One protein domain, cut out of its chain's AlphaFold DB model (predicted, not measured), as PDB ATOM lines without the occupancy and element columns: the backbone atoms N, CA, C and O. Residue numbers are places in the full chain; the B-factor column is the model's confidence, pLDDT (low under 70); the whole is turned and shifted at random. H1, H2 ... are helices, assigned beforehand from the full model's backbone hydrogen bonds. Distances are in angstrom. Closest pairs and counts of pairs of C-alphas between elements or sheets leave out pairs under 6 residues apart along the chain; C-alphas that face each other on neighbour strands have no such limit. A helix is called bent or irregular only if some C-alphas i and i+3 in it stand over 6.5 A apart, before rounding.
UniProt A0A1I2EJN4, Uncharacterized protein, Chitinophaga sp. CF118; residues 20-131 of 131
ATOM      1  N   ILE A  20     -22.867  29.629 -53.607       48.12
ATOM      2  CA  ILE A  20     -21.652  30.423 -53.347       48.12
ATOM      3  C   ILE A  20     -21.489  30.741 -51.846       48.12
ATOM      4  O   ILE A  20     -20.372  30.854 -51.344       48.12
ATOM      5  N   VAL A  21     -22.592  30.791 -51.092       50.25
ATOM      6  CA  VAL A  21     -22.582  31.032 -49.637       50.25
ATOM      7  C   VAL A  21     -22.167  29.775 -48.840       50.25
ATOM      8  O   VAL A  21     -21.797  29.880 -47.674       50.25
ATOM      9  N   GLY A  22     -22.153  28.584 -49.458       46.03
ATOM     10  CA  GLY A  22     -21.721  27.327 -48.823       46.03
ATOM     11  C   GLY A  22     -20.264  26.935 -49.098       46.03
ATOM     12  O   GLY A  22     -19.594  26.403 -48.213       46.03
ATOM     13  N   ALA A  23     -19.748  27.228 -50.295       54.00
ATOM     14  CA  ALA A  23     -18.410  26.798 -50.713       54.00
ATOM     15  C   ALA A  23     -17.262  27.576 -50.028       54.00
ATOM     16  O   ALA A  23     -16.216  27.002 -49.719       54.00
ATOM     17  N   GLY A  24     -17.456  28.866 -49.728       52.59
ATOM     18  CA  GLY A  24     -16.430  29.694 -49.074       52.59
ATOM     19  C   GLY A  24     -16.220  29.367 -47.589       52.59
ATOM     20  O   GLY A  24     -15.085  29.305 -47.120       52.59
ATOM     21  N   GLY A  25     -17.303  29.094 -46.854       53.88
ATOM     22  CA  GLY A  25     -17.241  28.793 -45.419       53.88
ATOM     23  C   GLY A  25     -16.629  27.424 -45.108       53.88
ATOM     24  O   GLY A  25     -15.818  27.308 -44.191       53.88
ATOM     25  N   GLY A  26     -16.956  26.401 -45.908       54.59
ATOM     26  CA  GLY A  26     -16.380  25.060 -45.756       54.59
ATOM     27  C   GLY A  26     -14.877  25.026 -46.040       54.59
ATOM     28  O   GLY A  26     -14.125  24.394 -45.303       54.59
ATOM     29  N   THR A  27     -14.419  25.774 -47.047       62.16
ATOM     30  CA  THR A  27     -12.995  25.845 -47.418       62.16
ATOM     31  C   THR A  27     -12.153  26.541 -46.341       62.16
ATOM     32  O   THR A  27     -11.059  26.079 -46.023       62.16
ATOM     33  N   LEU A  28     -12.674  27.601 -45.710       59.94
ATOM     34  CA  LEU A  28     -11.996  28.284 -44.599       59.94
ATOM     35  C   LEU A  28     -11.908  27.416 -43.335       59.94
ATOM     36  O   LEU A  28     -10.876  27.414 -42.669       59.94
ATOM     37  N   LEU A  29     -12.954  26.643 -43.026       59.06
ATOM     38  CA  LEU A  29     -12.939  25.686 -41.913       59.06
ATOM     39  C   LEU A  29     -11.914  24.564 -42.128       59.06
ATOM     40  O   LEU A  29     -11.222  24.182 -41.187       59.06
ATOM     41  N   ILE A  30     -11.780  24.071 -43.361       59.50
ATOM     42  CA  ILE A  30     -10.793  23.042 -43.720       59.50
ATOM     43  C   ILE A  30      -9.363  23.592 -43.614       59.50
ATOM     44  O   ILE A  30      -8.507  22.936 -43.026       59.50
ATOM     45  N   LEU A  31      -9.113  24.807 -44.110       60.84
ATOM     46  CA  LEU A  31      -7.808  25.473 -43.989       60.84
ATOM     47  C   LEU A  31      -7.426  25.753 -42.530       60.84
ATOM     48  O   LEU A  31      -6.261  25.620 -42.159       60.84
ATOM     49  N   LEU A  32      -8.400  26.090 -41.680       55.38
ATOM     50  CA  LEU A  32      -8.169  26.267 -40.247       55.38
ATOM     51  C   LEU A  32      -7.849  24.929 -39.561       55.38
ATOM     52  O   LEU A  32      -6.921  24.859 -38.762       55.38
ATOM     53  N   ALA A  33      -8.563  23.856 -39.911       57.50
ATOM     54  CA  ALA A  33      -8.329  22.516 -39.370       57.50
ATOM     55  C   ALA A  33      -6.970  21.921 -39.787       57.50
ATOM     56  O   ALA A  33      -6.370  21.169 -39.021       57.50
ATOM     57  N   GLN A  34      -6.471  22.270 -40.978       55.91
ATOM     58  CA  GLN A  34      -5.156  21.844 -41.476       55.91
ATOM     59  C   GLN A  34      -3.980  22.524 -40.761       55.91
ATOM     60  O   GLN A  34      -2.873  21.998 -40.797       55.91
ATOM     61  N   ASN A  35      -4.214  23.650 -40.081       58.12
ATOM     62  CA  ASN A  35      -3.194  24.362 -39.308       58.12
ATOM     63  C   ASN A  35      -3.161  23.958 -37.819       58.12
ATOM     64  O   ASN A  35      -2.413  24.552 -37.041       58.12
ATOM     65  N   LEU A  36      -3.953  22.960 -37.399       49.50
ATOM     66  CA  LEU A  36      -3.858  22.398 -36.050       49.50
ATOM     67  C   LEU A  36      -2.829  21.247 -36.000       49.50
ATOM     68  O   LEU A  36      -2.930  20.306 -36.793       49.50
ATOM     69  N   PRO A  37      -1.870  21.273 -35.050       44.31
ATOM     70  CA  PRO A  37      -0.820  20.262 -34.935       44.31
ATOM     71  C   PRO A  37      -1.392  18.866 -34.640       44.31
ATOM     72  O   PRO A  37      -2.329  18.701 -33.860       44.31
ATOM     73  N   GLU A  38      -0.806  17.842 -35.262       51.50
ATOM     74  CA  GLU A  38      -1.377  16.490 -35.402       51.50
ATOM     75  C   GLU A  38      -1.367  15.611 -34.139       51.50
ATOM     76  O   GLU A  38      -1.766  14.451 -34.196       51.50
ATOM     77  N   ASN A  39      -0.984  16.153 -32.983       51.28
ATOM     78  CA  ASN A  39      -0.707  15.383 -31.765       51.28
ATOM     79  C   ASN A  39      -1.846  15.353 -30.727       51.28
ATOM     80  O   ASN A  39      -1.592  15.238 -29.531       51.28
ATOM     81  N   TYR A  40      -3.112  15.423 -31.151       52.03
ATOM     82  CA  TYR A  40      -4.250  15.322 -30.227       52.03
ATOM     83  C   TYR A  40      -5.289  14.288 -30.679       52.03
ATOM     84  O   TYR A  40      -5.934  14.442 -31.716       52.03
ATOM     85  N   SER A  41      -5.538  13.283 -29.830       57.19
ATOM     86  CA  SER A  41      -6.553  12.223 -30.003       57.19
ATOM     87  C   SER A  41      -7.992  12.734 -30.195       57.19
ATOM     88  O   SER A  41      -8.878  11.976 -30.578       57.19
ATOM     89  N   TYR A  42      -8.237  14.027 -29.970       56.66
ATOM     90  CA  TYR A  42      -9.523  14.692 -30.190       56.66
ATOM     91  C   TYR A  42      -9.789  15.062 -31.666       56.66
ATOM     92  O   TYR A  42     -10.924  15.402 -32.004       56.66
ATOM     93  N   LYS A  43      -8.793  14.951 -32.566       54.53
ATOM     94  CA  LYS A  43      -8.912  15.289 -34.004       54.53
ATOM     95  C   LYS A  43     -10.008  14.472 -34.704       54.53
ATOM     96  O   LYS A  43     -10.810  15.036 -35.442       54.53
ATOM     97  N   SER A  44     -10.130  13.176 -34.404       61.34
ATOM     98  CA  SER A  44     -11.175  12.313 -34.984       61.34
ATOM     99  C   SER A  44     -12.589  12.698 -34.536       61.34
ATOM    100  O   SER A  44     -13.516  12.687 -35.342       61.34
ATOM    101  N   TRP A  45     -12.760  13.097 -33.271       61.91
ATOM    102  CA  TRP A  45     -14.042  13.587 -32.750       61.91
ATOM    103  C   TRP A  45     -14.417  14.950 -33.336       61.91
ATOM    104  O   TRP A  45     -15.583  15.201 -33.641       61.91
ATOM    105  N   MET A  46     -13.433  15.822 -33.549       61.22
ATOM    106  CA  MET A  46     -13.648  17.134 -34.152       61.22
ATOM    107  C   MET A  46     -14.024  17.023 -35.635       61.22
ATOM    108  O   MET A  46     -14.956  17.684 -36.079       61.22
ATOM    109  N   VAL A  47     -13.378  16.126 -36.388       63.25
ATOM    110  CA  VAL A  47     -13.726  15.850 -37.793       63.25
ATOM    111  C   VAL A  47     -15.110  15.201 -37.908       63.25
ATOM    112  O   VAL A  47     -15.896  15.598 -38.764       63.25
ATOM    113  N   ALA A  48     -15.451  14.260 -37.022       67.62
ATOM    114  CA  ALA A  48     -16.771  13.623 -37.013       67.62
ATOM    115  C   ALA A  48     -17.902  14.588 -36.606       67.62
ATOM    116  O   ALA A  48     -19.018  14.479 -37.111       67.62
ATOM    117  N   SER A  49     -17.622  15.550 -35.720       66.56
ATOM    118  CA  SER A  49     -18.593  16.560 -35.272       66.56
ATOM    119  C   SER A  49     -18.647  17.808 -36.158       66.56
ATOM    120  O   SER A  49     -19.625  18.555 -36.090       66.56
ATOM    121  N   ALA A  50     -17.664  18.020 -37.038       70.06
ATOM    122  CA  ALA A  50     -17.603  19.179 -37.928       70.06
ATOM    123  C   ALA A  50     -18.885  19.396 -38.763       70.06
ATOM    124  O   ALA A  50     -19.341  20.543 -38.824       70.06
ATOM    125  N   PRO A  51     -19.541  18.367 -39.347       72.81
ATOM    126  CA  PRO A  51     -20.808  18.558 -40.057       72.81
ATOM    127  C   PRO A  51     -21.935  19.059 -39.145       72.81
ATOM    128  O   PRO A  51     -22.698  19.946 -39.531       72.81
ATOM    129  N   ALA A  52     -22.016  18.538 -37.917       73.75
ATOM    130  CA  ALA A  52     -23.025  18.936 -36.937       73.75
ATOM    131  C   ALA A  52     -22.799  20.372 -36.445       73.75
ATOM    132  O   ALA A  52     -23.740  21.163 -36.389       73.75
ATOM    133  N   ILE A  53     -21.544  20.743 -36.173       73.44
ATOM    134  CA  ILE A  53     -21.161  22.105 -35.780       73.44
ATOM    135  C   ILE A  53     -21.442  23.084 -36.924       73.44
ATOM    136  O   ILE A  53     -22.014  24.146 -36.701       73.44
ATOM    137  N   THR A  54     -21.121  22.714 -38.165       76.25
ATOM    138  CA  THR A  54     -21.398  23.549 -39.346       76.25
ATOM    139  C   THR A  54     -22.900  23.781 -39.523       76.25
ATOM    140  O   THR A  54     -23.328  24.905 -39.786       76.25
ATOM    141  N   MET A  55     -23.722  22.744 -39.324       75.38
ATOM    142  CA  MET A  55     -25.183  22.878 -39.311       75.38
ATOM    143  C   MET A  55     -25.670  23.787 -38.178       75.38
ATOM    144  O   MET A  55     -26.506  24.656 -38.423       75.38
ATOM    145  N   ALA A  56     -25.132  23.634 -36.967       73.81
ATOM    146  CA  ALA A  56     -25.491  24.464 -35.819       73.81
ATOM    147  C   ALA A  56     -25.149  25.945 -36.057       73.81
ATOM    148  O   ALA A  56     -25.994  26.815 -35.856       73.81
ATOM    149  N   VAL A  57     -23.954  26.233 -36.578       76.75
ATOM    150  CA  VAL A  57     -23.531  27.594 -36.942       76.75
ATOM    151  C   VAL A  57     -24.423  28.164 -38.043       76.75
ATOM    152  O   VAL A  57     -24.887  29.294 -37.925       76.75
ATOM    153  N   LYS A  58     -24.743  27.385 -39.082       77.62
ATOM    154  CA  LYS A  58     -25.658  27.814 -40.153       77.62
ATOM    155  C   LYS A  58     -27.060  28.117 -39.623       77.62
ATOM    156  O   LYS A  58     -27.695  29.070 -40.073       77.62
ATOM    157  N   PHE A  59     -27.550  27.320 -38.677       76.44
ATOM    158  CA  PHE A  59     -28.849  27.535 -38.050       76.44
ATOM    159  C   PHE A  59     -28.863  28.817 -37.211       76.44
ATOM    160  O   PHE A  59     -29.764  29.639 -37.378       76.44
ATOM    161  N   LEU A  60     -27.828  29.035 -36.394       75.81
ATOM    162  CA  LEU A  60     -27.645  30.275 -35.635       75.81
ATOM    163  C   LEU A  60     -27.555  31.493 -36.562       75.81
ATOM    164  O   LEU A  60     -28.233  32.492 -36.334       75.81
ATOM    165  N   TRP A  61     -26.809  31.383 -37.664       76.69
ATOM    166  CA  TRP A  61     -26.697  32.452 -38.657       76.69
ATOM    167  C   TRP A  61     -28.042  32.787 -39.299       76.69
ATOM    168  O   TRP A  61     -28.386  33.952 -39.461       76.69
ATOM    169  N   LYS A  62     -28.847  31.766 -39.618       75.25
ATOM    170  CA  LYS A  62     -30.184  31.943 -40.197       75.25
ATOM    171  C   LYS A  62     -31.156  32.621 -39.227       75.25
ATOM    172  O   LYS A  62     -32.006  33.397 -39.666       75.25
ATOM    173  N   LEU A  63     -31.049  32.330 -37.929       73.94
ATOM    174  CA  LEU A  63     -31.833  33.012 -36.898       73.94
ATOM    175  C   LEU A  63     -31.442  34.490 -36.805       73.94
ATOM    176  O   LEU A  63     -32.317  35.352 -36.878       73.94
ATOM    177  N   MET A  64     -30.138  34.779 -36.756       74.12
ATOM    178  CA  MET A  64     -29.625  36.151 -36.735       74.12
ATOM    179  C   MET A  64     -30.007  36.937 -37.995       74.12
ATOM    180  O   MET A  64     -30.414  38.093 -37.897       74.12
ATOM    181  N   ASP A  65     -29.938  36.314 -39.174       76.44
ATOM    182  CA  ASP A  65     -30.317  36.955 -40.436       76.44
ATOM    183  C   ASP A  65     -31.787  37.373 -40.425       76.44
ATOM    184  O   ASP A  65     -32.124  38.475 -40.854       76.44
ATOM    185  N   ARG A  66     -32.690  36.532 -39.907       72.00
ATOM    186  CA  ARG A  66     -34.124  36.847 -39.903       72.00
ATOM    187  C   ARG A  66     -34.422  38.123 -39.113       72.00
ATOM    188  O   ARG A  66     -35.163  38.981 -39.597       72.00
ATOM    189  N   GLU A  67     -33.831  38.257 -37.931       72.62
ATOM    190  CA  GLU A  67     -33.979  39.449 -37.094       72.62
ATOM    191  C   GLU A  67     -33.275  40.657 -37.711       72.62
ATOM    192  O   GLU A  67     -33.847  41.749 -37.779       72.62
ATOM    193  N   TYR A  68     -32.072  40.458 -38.254       74.06
ATOM    194  CA  TYR A  68     -31.300  41.516 -38.893       74.06
ATOM    195  C   TYR A  68     -32.002  42.086 -40.132       74.06
ATOM    196  O   TYR A  68     -32.125  43.305 -40.271       74.06
ATOM    197  N   PHE A  69     -32.524  41.235 -41.020       75.38
ATOM    198  CA  PHE A  69     -33.272  41.666 -42.203       75.38
ATOM    199  C   PHE A  69     -34.552  42.406 -41.821       75.38
ATOM    200  O   PHE A  69     -34.865  43.436 -42.429       75.38
ATOM    201  N   PHE A  70     -35.273  41.925 -40.806       76.12
ATOM    202  CA  PHE A  70     -36.470  42.596 -40.314       76.12
ATOM    203  C   PHE A  70     -36.136  43.984 -39.752       76.12
ATOM    204  O   PHE A  70     -36.737  44.985 -40.159       76.12
ATOM    205  N   PHE A  71     -35.115  44.073 -38.896       76.69
ATOM    206  CA  PHE A  71     -34.689  45.327 -38.283       76.69
ATOM    207  C   PHE A  71     -34.154  46.323 -39.319       76.69
ATOM    208  O   PHE A  71     -34.536  47.495 -39.325       76.69
ATOM    209  N   LYS A  72     -33.330  45.855 -40.262       80.25
ATOM    210  CA  LYS A  72     -32.791  46.670 -41.356       80.25
ATOM    211  C   LYS A  72     -33.898  47.192 -42.266       80.25
ATOM    212  O   LYS A  72     -33.899  48.374 -42.605       80.25
ATOM    213  N   ARG A  73     -34.871  46.351 -42.633       82.88
ATOM    214  CA  ARG A  73     -36.019  46.767 -43.453       82.88
ATOM    215  C   ARG A  73     -36.865  47.815 -42.732       82.88
ATOM    216  O   ARG A  73     -37.184  48.836 -43.338       82.88
ATOM    217  N   LYS A  74     -37.162  47.610 -41.443       82.00
ATOM    218  CA  LYS A  74     -37.905  48.570 -40.609       82.00
ATOM    219  C   LYS A  74     -37.164  49.904 -40.492       82.00
ATOM    220  O   LYS A  74     -37.761  50.963 -40.689       82.00
ATOM    221  N   ARG A  75     -35.849  49.872 -40.254       82.88
ATOM    222  CA  ARG A  75     -35.007  51.076 -40.183       82.88
ATOM    223  C   ARG A  75     -34.974  51.830 -41.512       82.88
ATOM    224  O   ARG A  75     -35.146  53.046 -41.521       82.88
ATOM    225  N   ASN A  76     -34.815  51.121 -42.628       87.12
ATOM    226  CA  ASN A  76     -34.812  51.726 -43.959       87.12
ATOM    227  C   ASN A  76     -36.169  52.345 -44.313       87.12
ATOM    228  O   ASN A  76     -36.204  53.437 -44.874       87.12
ATOM    229  N   ALA A  77     -37.277  51.685 -43.964       84.25
ATOM    230  CA  ALA A  77     -38.618  52.226 -44.170       84.25
ATOM    231  C   ALA A  77     -38.832  53.523 -43.374       84.25
ATOM    232  O   ALA A  77     -39.298  54.511 -43.937       84.25
ATOM    233  N   ARG A  78     -38.419  53.557 -42.098       85.06
ATOM    234  CA  ARG A  78     -38.464  54.781 -41.280       85.06
ATOM    235  C   ARG A  78     -37.624  55.907 -41.879       85.06
ATOM    236  O   ARG A  78     -38.111  57.028 -41.974       85.06
ATOM    237  N   LYS A  79     -36.398  55.605 -42.320       88.12
ATOM    238  CA  LYS A  79     -35.506  56.602 -42.927       88.12
ATOM    239  C   LYS A  79     -36.119  57.208 -44.191       88.12
ATOM    240  O   LYS A  79     -36.229  58.422 -44.276       88.12
ATOM    241  N   LYS A  80     -36.600  56.366 -45.114       88.06
ATOM    242  CA  LYS A  80     -37.237  56.827 -46.356       88.06
ATOM    243  C   LYS A  80     -38.474  57.687 -46.100       88.06
ATOM    244  O   LYS A  80     -38.666  58.681 -46.780       88.06
ATOM    245  N   ARG A  81     -39.309  57.332 -45.118       85.94
ATOM    246  CA  ARG A  81     -40.485  58.147 -44.756       85.94
ATOM    247  C   ARG A  81     -40.093  59.520 -44.207       85.94
ATOM    248  O   ARG A  81     -40.769  60.501 -44.500       85.94
ATOM    249  N   MET A  82     -39.011  59.590 -43.432       87.69
ATOM    250  CA  MET A  82     -38.484  60.856 -42.919       87.69
ATOM    251  C   MET A  82     -37.939  61.732 -44.051       87.69
ATOM    252  O   MET A  82     -38.291  62.901 -44.107       87.69
ATOM    253  N   GLU A  83     -37.164  61.148 -44.971       90.75
ATOM    254  CA  GLU A  83     -36.665  61.830 -46.177       90.75
ATOM    255  C   GLU A  83     -37.833  62.390 -47.008       90.75
ATOM    256  O   GLU A  83     -37.884  63.585 -47.263       90.75
ATOM    257  N   VAL A  84     -38.855  61.574 -47.300       88.88
ATOM    258  CA  VAL A  84     -40.048  62.020 -48.043       88.88
ATOM    259  C   VAL A  84     -40.786  63.159 -47.333       88.88
ATOM    260  O   VAL A  84     -41.228  64.103 -47.979       88.88
ATOM    261  N   THR A  85     -40.922  63.098 -46.007       89.00
ATOM    262  CA  THR A  85     -41.596  64.170 -45.256       89.00
ATOM    263  C   THR A  85     -40.796  65.472 -45.317       89.00
ATOM    264  O   THR A  85     -41.379  66.538 -45.484       89.00
ATOM    265  N   GLN A  86     -39.464  65.384 -45.231       90.88
ATOM    266  CA  GLN A  86     -38.576  66.537 -45.367       90.88
ATOM    267  C   GLN A  86     -38.646  67.149 -46.770       90.88
ATOM    268  O   GLN A  86     -38.748  68.368 -46.883       90.88
ATOM    269  N   ASP A  87     -38.658  66.324 -47.816       89.69
ATOM    270  CA  ASP A  87     -38.774  66.785 -49.203       89.69
ATOM    271  C   ASP A  87     -40.121  67.485 -49.448       89.69
ATOM    272  O   ASP A  87     -40.177  68.550 -50.066       89.69
ATOM    273  N   ILE A  88     -41.214  66.931 -48.907       88.38
ATOM    274  CA  ILE A  88     -42.541  67.557 -48.966       88.38
ATOM    275  C   ILE A  88     -42.539  68.909 -48.242       88.38
ATOM    276  O   ILE A  88     -43.027  69.898 -48.792       88.38
ATOM    277  N   ASP A  89     -41.976  68.980 -47.033       88.94
ATOM    278  CA  ASP A  89     -41.909  70.225 -46.264       88.94
ATOM    279  C   ASP A  89     -41.042  71.285 -46.982       88.94
ATOM    280  O   ASP A  89     -41.375  72.471 -46.960       88.94
ATOM    281  N   GLN A  90     -39.972  70.885 -47.678       90.56
ATOM    282  CA  GLN A  90     -39.183  71.792 -48.521       90.56
ATOM    283  C   GLN A  90     -40.002  72.333 -49.700       90.56
ATOM    284  O   GLN A  90     -40.047  73.546 -49.907       90.56
ATOM    285  N   LEU A  91     -40.708  71.465 -50.429       87.56
ATOM    286  CA  LEU A  91     -41.534  71.856 -51.579       87.56
ATOM    287  C   LEU A  91     -42.734  72.732 -51.192       87.56
ATOM    288  O   LEU A  91     -43.159  73.586 -51.974       87.56
ATOM    289  N   LEU A  92     -43.284  72.544 -49.990       87.94
ATOM    290  CA  LEU A  92     -44.357  73.385 -49.454       87.94
ATOM    291  C   LEU A  92     -43.873  74.804 -49.122       87.94
ATOM    292  O   LEU A  92     -44.618  75.768 -49.335       87.94
ATOM    293  N   ASN A  93     -42.636  74.922 -48.632       88.69
ATOM    294  CA  ASN A  93     -41.999  76.195 -48.296       88.69
ATOM    295  C   ASN A  93     -41.416  76.925 -49.515       88.69
ATOM    296  O   ASN A  93     -41.139  78.121 -49.424       88.69
ATOM    297  N   ASP A  94     -41.267  76.250 -50.657       88.31
ATOM    298  CA  ASP A  94     -40.806  76.879 -51.892       88.31
ATOM    299  C   ASP A  94     -41.864  77.881 -52.425       88.31
ATOM    300  O   ASP A  94     -43.031  77.515 -52.659       88.31
ATOM    301  N   PRO A  95     -41.507  79.171 -52.594       82.25
ATOM    302  CA  PRO A  95     -42.400  80.180 -53.159       82.25
ATOM    303  C   PRO A  95     -42.751  79.934 -54.636       82.25
ATOM    304  O   PRO A  95     -43.782  80.428 -55.084       82.25
ATOM    305  N   ASN A  96     -41.958  79.152 -55.376       87.31
ATOM    306  CA  ASN A  96     -42.208  78.824 -56.785       87.31
ATOM    307  C   ASN A  96     -43.183  77.653 -56.984       87.31
ATOM    308  O   ASN A  96     -43.616  77.391 -58.109       87.31
ATOM    309  N   THR A  97     -43.561  76.943 -55.921       85.44
ATOM    310  CA  THR A  97     -44.503  75.825 -56.027       85.44
ATOM    311  C   THR A  97     -45.934  76.338 -56.208       85.44
ATOM    312  O   THR A  97     -46.454  77.095 -55.387       85.44
ATOM    313  N   SER A  98     -46.609  75.879 -57.265       88.81
ATOM    314  CA  SER A  98     -48.022  76.193 -57.526       88.81
ATOM    315  C   SER A  98     -48.932  75.745 -56.376       88.81
ATOM    316  O   SER A  98     -48.753  74.659 -55.822       88.81
ATOM    317  N   ASN A  99     -49.969  76.530 -56.062       84.50
ATOM    318  CA  ASN A  99     -50.935  76.211 -55.001       84.50
ATOM    319  C   ASN A  99     -51.584  74.830 -55.173       84.50
ATOM    320  O   ASN A  99     -51.752  74.113 -54.191       84.50
ATOM    321  N   ARG A 100     -51.858  74.414 -56.417       86.00
ATOM    322  CA  ARG A 100     -52.402  73.080 -56.712       86.00
ATOM    323  C   ARG A 100     -51.442  71.961 -56.296       86.00
ATOM    324  O   ARG A 100     -51.874  70.932 -55.801       86.00
ATOM    325  N   VAL A 101     -50.137  72.173 -56.476       86.25
ATOM    326  CA  VAL A 101     -49.098  71.212 -56.077       86.25
ATOM    327  C   VAL A 101     -48.933  71.205 -54.556       86.25
ATOM    328  O   VAL A 101     -48.771  70.139 -53.970       86.25
ATOM    329  N   LYS A 102     -49.045  72.366 -53.895       85.88
ATOM    330  CA  LYS A 102     -49.008  72.462 -52.425       85.88
ATOM    331  C   LYS A 102     -50.165  71.715 -51.761       85.88
ATOM    332  O   LYS A 102     -49.969  71.099 -50.720       85.88
ATOM    333  N   GLU A 103     -51.350  71.750 -52.357       90.25
ATOM    334  CA  GLU A 103     -52.513  71.020 -51.849       90.25
ATOM    335  C   GLU A 103     -52.311  69.503 -51.948       90.25
ATOM    336  O   GLU A 103     -52.383  68.811 -50.935       90.25
ATOM    337  N   THR A 104     -51.883  68.999 -53.112       89.81
ATOM    338  CA  THR A 104     -51.542  67.575 -53.279       89.81
ATOM    339  C   THR A 104     -50.412  67.129 -52.340       89.81
ATOM    340  O   THR A 104     -50.453  66.035 -51.785       89.81
ATOM    341  N   LEU A 105     -49.401  67.973 -52.113       88.38
ATOM    342  CA  LEU A 105     -48.311  67.679 -51.178       88.38
ATOM    343  C   LEU A 105     -48.790  67.573 -49.721       88.38
ATOM    344  O   LEU A 105     -48.279  66.737 -48.975       88.38
ATOM    345  N   ARG A 106     -49.781  68.375 -49.310       89.94
ATOM    346  CA  ARG A 106     -50.391  68.271 -47.974       89.94
ATOM    347  C   ARG A 106     -51.146  66.958 -47.799       89.94
ATOM    348  O   ARG A 106     -50.925  66.284 -46.797       89.94
ATOM    349  N   GLU A 107     -51.944  66.560 -48.785       90.88
ATOM    350  CA  GLU A 107     -52.657  65.275 -48.765       90.88
ATOM    351  C   GLU A 107     -51.682  64.092 -48.651       90.88
ATOM    352  O   GLU A 107     -51.846  63.209 -47.811       90.88
ATOM    353  N   GLN A 108     -50.603  64.110 -49.442       89.06
ATOM    354  CA  GLN A 108     -49.565  63.076 -49.394       89.06
ATOM    355  C   GLN A 108     -48.839  63.040 -48.038       89.06
ATOM    356  O   GLN A 108     -48.531  61.966 -47.517       89.06
ATOM    357  N   ARG A 109     -48.598  64.202 -47.419       88.56
ATOM    358  CA  ARG A 109     -48.022  64.293 -46.067       88.56
ATOM    359  C   ARG A 109     -48.934  63.658 -45.022       88.56
ATOM    360  O   ARG A 109     -48.455  62.906 -44.171       88.56
ATOM    361  N   GLU A 110     -50.229  63.947 -45.084       89.44
ATOM    362  CA  GLU A 110     -51.229  63.370 -44.183       89.44
ATOM    363  C   GLU A 110     -51.320  61.850 -44.350       89.44
ATOM    364  O   GLU A 110     -51.323  61.120 -43.359       89.44
ATOM    365  N   GLU A 111     -51.290  61.350 -45.586       90.12
ATOM    366  CA  GLU A 111     -51.309  59.915 -45.870       90.12
ATOM    367  C   GLU A 111     -50.099  59.187 -45.255       90.12
ATOM    368  O   GLU A 111     -50.250  58.148 -44.597       90.12
ATOM    369  N   VAL A 112     -48.895  59.756 -45.390       87.88
ATOM    370  CA  VAL A 112     -47.665  59.203 -44.794       87.88
ATOM    371  C   VAL A 112     -47.738  59.197 -43.261       87.88
ATOM    372  O   VAL A 112     -47.332  58.215 -42.626       87.88
ATOM    373  N   GLN A 113     -48.288  60.248 -42.649       87.19
ATOM    374  CA  GLN A 113     -48.467  60.322 -41.194       87.19
ATOM    375  C   GLN A 113     -49.508  59.315 -40.689       87.19
ATOM    376  O   GLN A 113     -49.258  58.598 -39.718       87.19
ATOM    377  N   LEU A 114     -50.641  59.186 -41.381       90.12
ATOM    378  CA  LEU A 114     -51.674  58.202 -41.057       90.12
ATOM    379  C   LEU A 114     -51.153  56.769 -41.187       90.12
ATOM    380  O   LEU A 114     -51.454  55.920 -40.347       90.12
ATOM    381  N   SER A 115     -50.339  56.492 -42.210       86.69
ATOM    382  CA  SER A 115     -49.645  55.211 -42.362       86.69
ATOM    383  C   SER A 115     -48.775  54.887 -41.143       86.69
ATOM    384  O   SER A 115     -48.798  53.750 -40.664       86.69
ATOM    385  N   LEU A 116     -48.041  55.874 -40.622       84.00
ATOM    386  CA  LEU A 116     -47.166  55.706 -39.464       84.00
ATOM    387  C   LEU A 116     -47.962  55.382 -38.198       84.00
ATOM    388  O   LEU A 116     -47.624  54.429 -37.493       84.00
ATOM    389  N   ILE A 117     -49.043  56.120 -37.948       88.25
ATOM    390  CA  ILE A 117     -49.912  55.906 -36.784       88.25
ATOM    391  C   ILE A 117     -50.577  54.525 -36.855       88.25
ATOM    392  O   ILE A 117     -50.560  53.779 -35.876       88.25
ATOM    393  N   LYS A 118     -51.102  54.126 -38.022       89.00
ATOM    394  CA  LYS A 118     -51.706  52.794 -38.218       89.00
ATOM    395  C   LYS A 118     -50.717  51.661 -37.942       89.00
ATOM    396  O   LYS A 118     -51.095  50.640 -37.371       89.00
ATOM    397  N   GLU A 119     -49.460  51.823 -38.349       86.94
ATOM    398  CA  GLU A 119     -48.413  50.834 -38.092       86.94
ATOM    399  C   GLU A 119     -48.067  50.750 -36.598       86.94
ATOM    400  O   GLU A 119     -47.973  49.649 -36.064       86.94
ATOM    401  N   GLN A 120     -47.981  51.885 -35.896       86.06
ATOM    402  CA  GLN A 120     -47.769  51.916 -34.442       86.06
ATOM    403  C   GLN A 120     -48.917  51.260 -33.667       86.06
ATOM    404  O   GLN A 120     -48.665  50.457 -32.771       86.06
ATOM    405  N   ILE A 121     -50.169  51.546 -34.034       89.56
ATOM    406  CA  ILE A 121     -51.349  50.921 -33.417       89.56
ATOM    407  C   ILE A 121     -51.323  49.402 -33.624       89.56
ATOM    408  O   ILE A 121     -51.581  48.644 -32.693       89.56
ATOM    409  N   ARG A 122     -50.963  48.937 -34.828       88.06
ATOM    410  CA  ARG A 122     -50.835  47.502 -35.112       88.06
ATOM    411  C   ARG A 122     -49.763  46.842 -34.243       88.06
ATOM    412  O   ARG A 122     -50.003  45.761 -33.720       88.06
ATOM    413  N   GLU A 123     -48.600  47.478 -34.090       85.00
ATOM    414  CA  GLU A 123     -47.529  46.971 -33.222       85.00
ATOM    415  C   GLU A 123     -47.984  46.877 -31.757       85.00
ATOM    416  O   GLU A 123     -47.695  45.881 -31.097       85.00
ATOM    417  N   LEU A 124     -48.748  47.859 -31.267       86.19
ATOM    418  CA  LEU A 124     -49.314  47.837 -29.916       86.19
ATOM    419  C   LEU A 124     -50.343  46.715 -29.726       86.19
ATOM    420  O   LEU A 124     -50.288  46.019 -28.717       86.19
ATOM    421  N   ASN A 125     -51.236  46.495 -30.693       89.12
ATOM    422  CA  ASN A 125     -52.226  45.416 -30.615       89.12
ATOM    423  C   ASN A 125     -51.568  44.032 -30.549       89.12
ATOM    424  O   ASN A 125     -51.959  43.221 -29.718       89.12
ATOM    425  N   ILE A 126     -50.523  43.795 -31.350       88.12
ATOM    426  CA  ILE A 126     -49.762  42.534 -31.309       88.12
ATOM    427  C   ILE A 126     -49.127  42.324 -29.926       88.12
ATOM    428  O   ILE A 126     -49.134  41.212 -29.406       88.12
ATOM    429  N   LEU A 127     -48.592  43.384 -29.310       83.56
ATOM    430  CA  LEU A 127     -48.029  43.303 -27.960       83.56
ATOM    431  C   LEU A 127     -49.102  43.005 -26.902       83.56
ATOM    432  O   LEU A 127     -48.829  42.250 -25.970       83.56
ATOM    433  N   MET A 128     -50.306  43.567 -27.042       82.81
ATOM    434  CA  MET A 128     -51.414  43.329 -26.111       82.81
ATOM    435  C   MET A 128     -52.004  41.918 -26.227       82.81
ATOM    436  O   MET A 128     -52.283  41.320 -25.198       82.81
ATOM    437  N   GLU A 129     -52.145  41.368 -27.438       78.88
ATOM    438  CA  GLU A 129     -52.628  39.989 -27.661       78.88
ATOM    439  C   GLU A 129     -51.608  38.911 -27.257       78.88
ATOM    440  O   GLU A 129     -51.960  37.743 -27.125       78.88
ATOM    441  N   SER A 130     -50.338  39.286 -27.072       67.38
ATOM    442  CA  SER A 130     -49.266  38.367 -26.663       67.38
ATOM    443  C   SER A 130     -49.131  38.166 -25.143       67.38
ATOM    444  O   SER A 130     -48.209  37.467 -24.713       67.38
ATOM    445  N   ARG A 131     -50.008  38.785 -24.338       53.25
ATOM    446  CA  ARG A 131     -50.112  38.600 -22.879       53.25
ATOM    447  C   ARG A 131     -51.287  37.706 -22.515       53.25
ATOM    448  O   ARG A 131     -51.121  36.956 -21.530       53.25
TER     449      ARG A 131
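Overview. This is residues 20 to 131 of the 131 residues of an uncharacterized protein of Chitinophaga sp. CF118 (UniProt A0A1I2EJN4). One very long helix, H2, makes the long axis, and a shorter helix folds back at each of its ends: H1 near its first part, without close contact, and H3 at its last part, where the two form a narrow V with H3 residues 117 to 129 sticking out as a free arm. H2 kinks near residue 50, and its residues 59 to 77 stand free between the two folded ends. The printed part has 112 residues with three named helices, in the order H1, H2, H3, and no named strand; the class is all helix. The whole is extended, with a radius of gyration of the C-alphas of 26.4 A, and its flat outline spans 82 by 42 by 18 A.

Along the chain. H1 is residues 20 to 34, 22.1 A from first to last C-alpha, and C-alpha 20 stands at (-21.652, 30.423, -53.347). H1 is neither bent nor irregular, but only just: C-alphas 21 and 24 are 6.3 A apart. H2 is residues 43 to 93, 70.8 A long, beginning with C-alpha 43 at (-8.912, 15.289, -34.004). It is irregular, with C-alphas 48 and 51 7.1 A apart, and has a kink of 46 degrees near residue 50. H3 is residues 99 to 129, 45.4 A long, and ends with C-alpha 129 at (-52.628, 39.989, -27.661).

Arrangement. H1 and H2 are near each other, with 14 pairs of C-alphas within 10 A and the closest 8.3 A apart. H2 and H3 touch, with 10 pairs of C-alphas within 8 A. Their closest C-alphas are those of Leu 92 and Lys 102, 5.6 A apart. H2 touches H3 with residues 81 to 92 alone, and H3 touches H2 with residues 102 to 112 alone. The two run opposite ways at a steep tilt of 37 degrees, only just past shallow, and form a helical hairpin. H1 and H3 are apart. In H3 every O i to N i+4 pair is within hydrogen-bond range, against 8 of 11 in H1 and 45 of 47 in H2.

Size, cuts and confidence. The two C-alphas farthest apart in the domain are those of Asn 39 and Asn 99, at 82.2 A. The printed part runs from residue 20 to residue 131, the chain's last, and has no cut. The link from H1 to H2, of 8 residues, is short; that from H2 to H3, of 5 residues, is tight. Residues 34 to 42 stand free, of which 34 belongs to H1, and so do residues 95 to 100, of which 99 and 100 belong to H3. The mean pLDDT of the printed part is 76.0, and it is under 70 at residues 20 to 49 and 130 to 131.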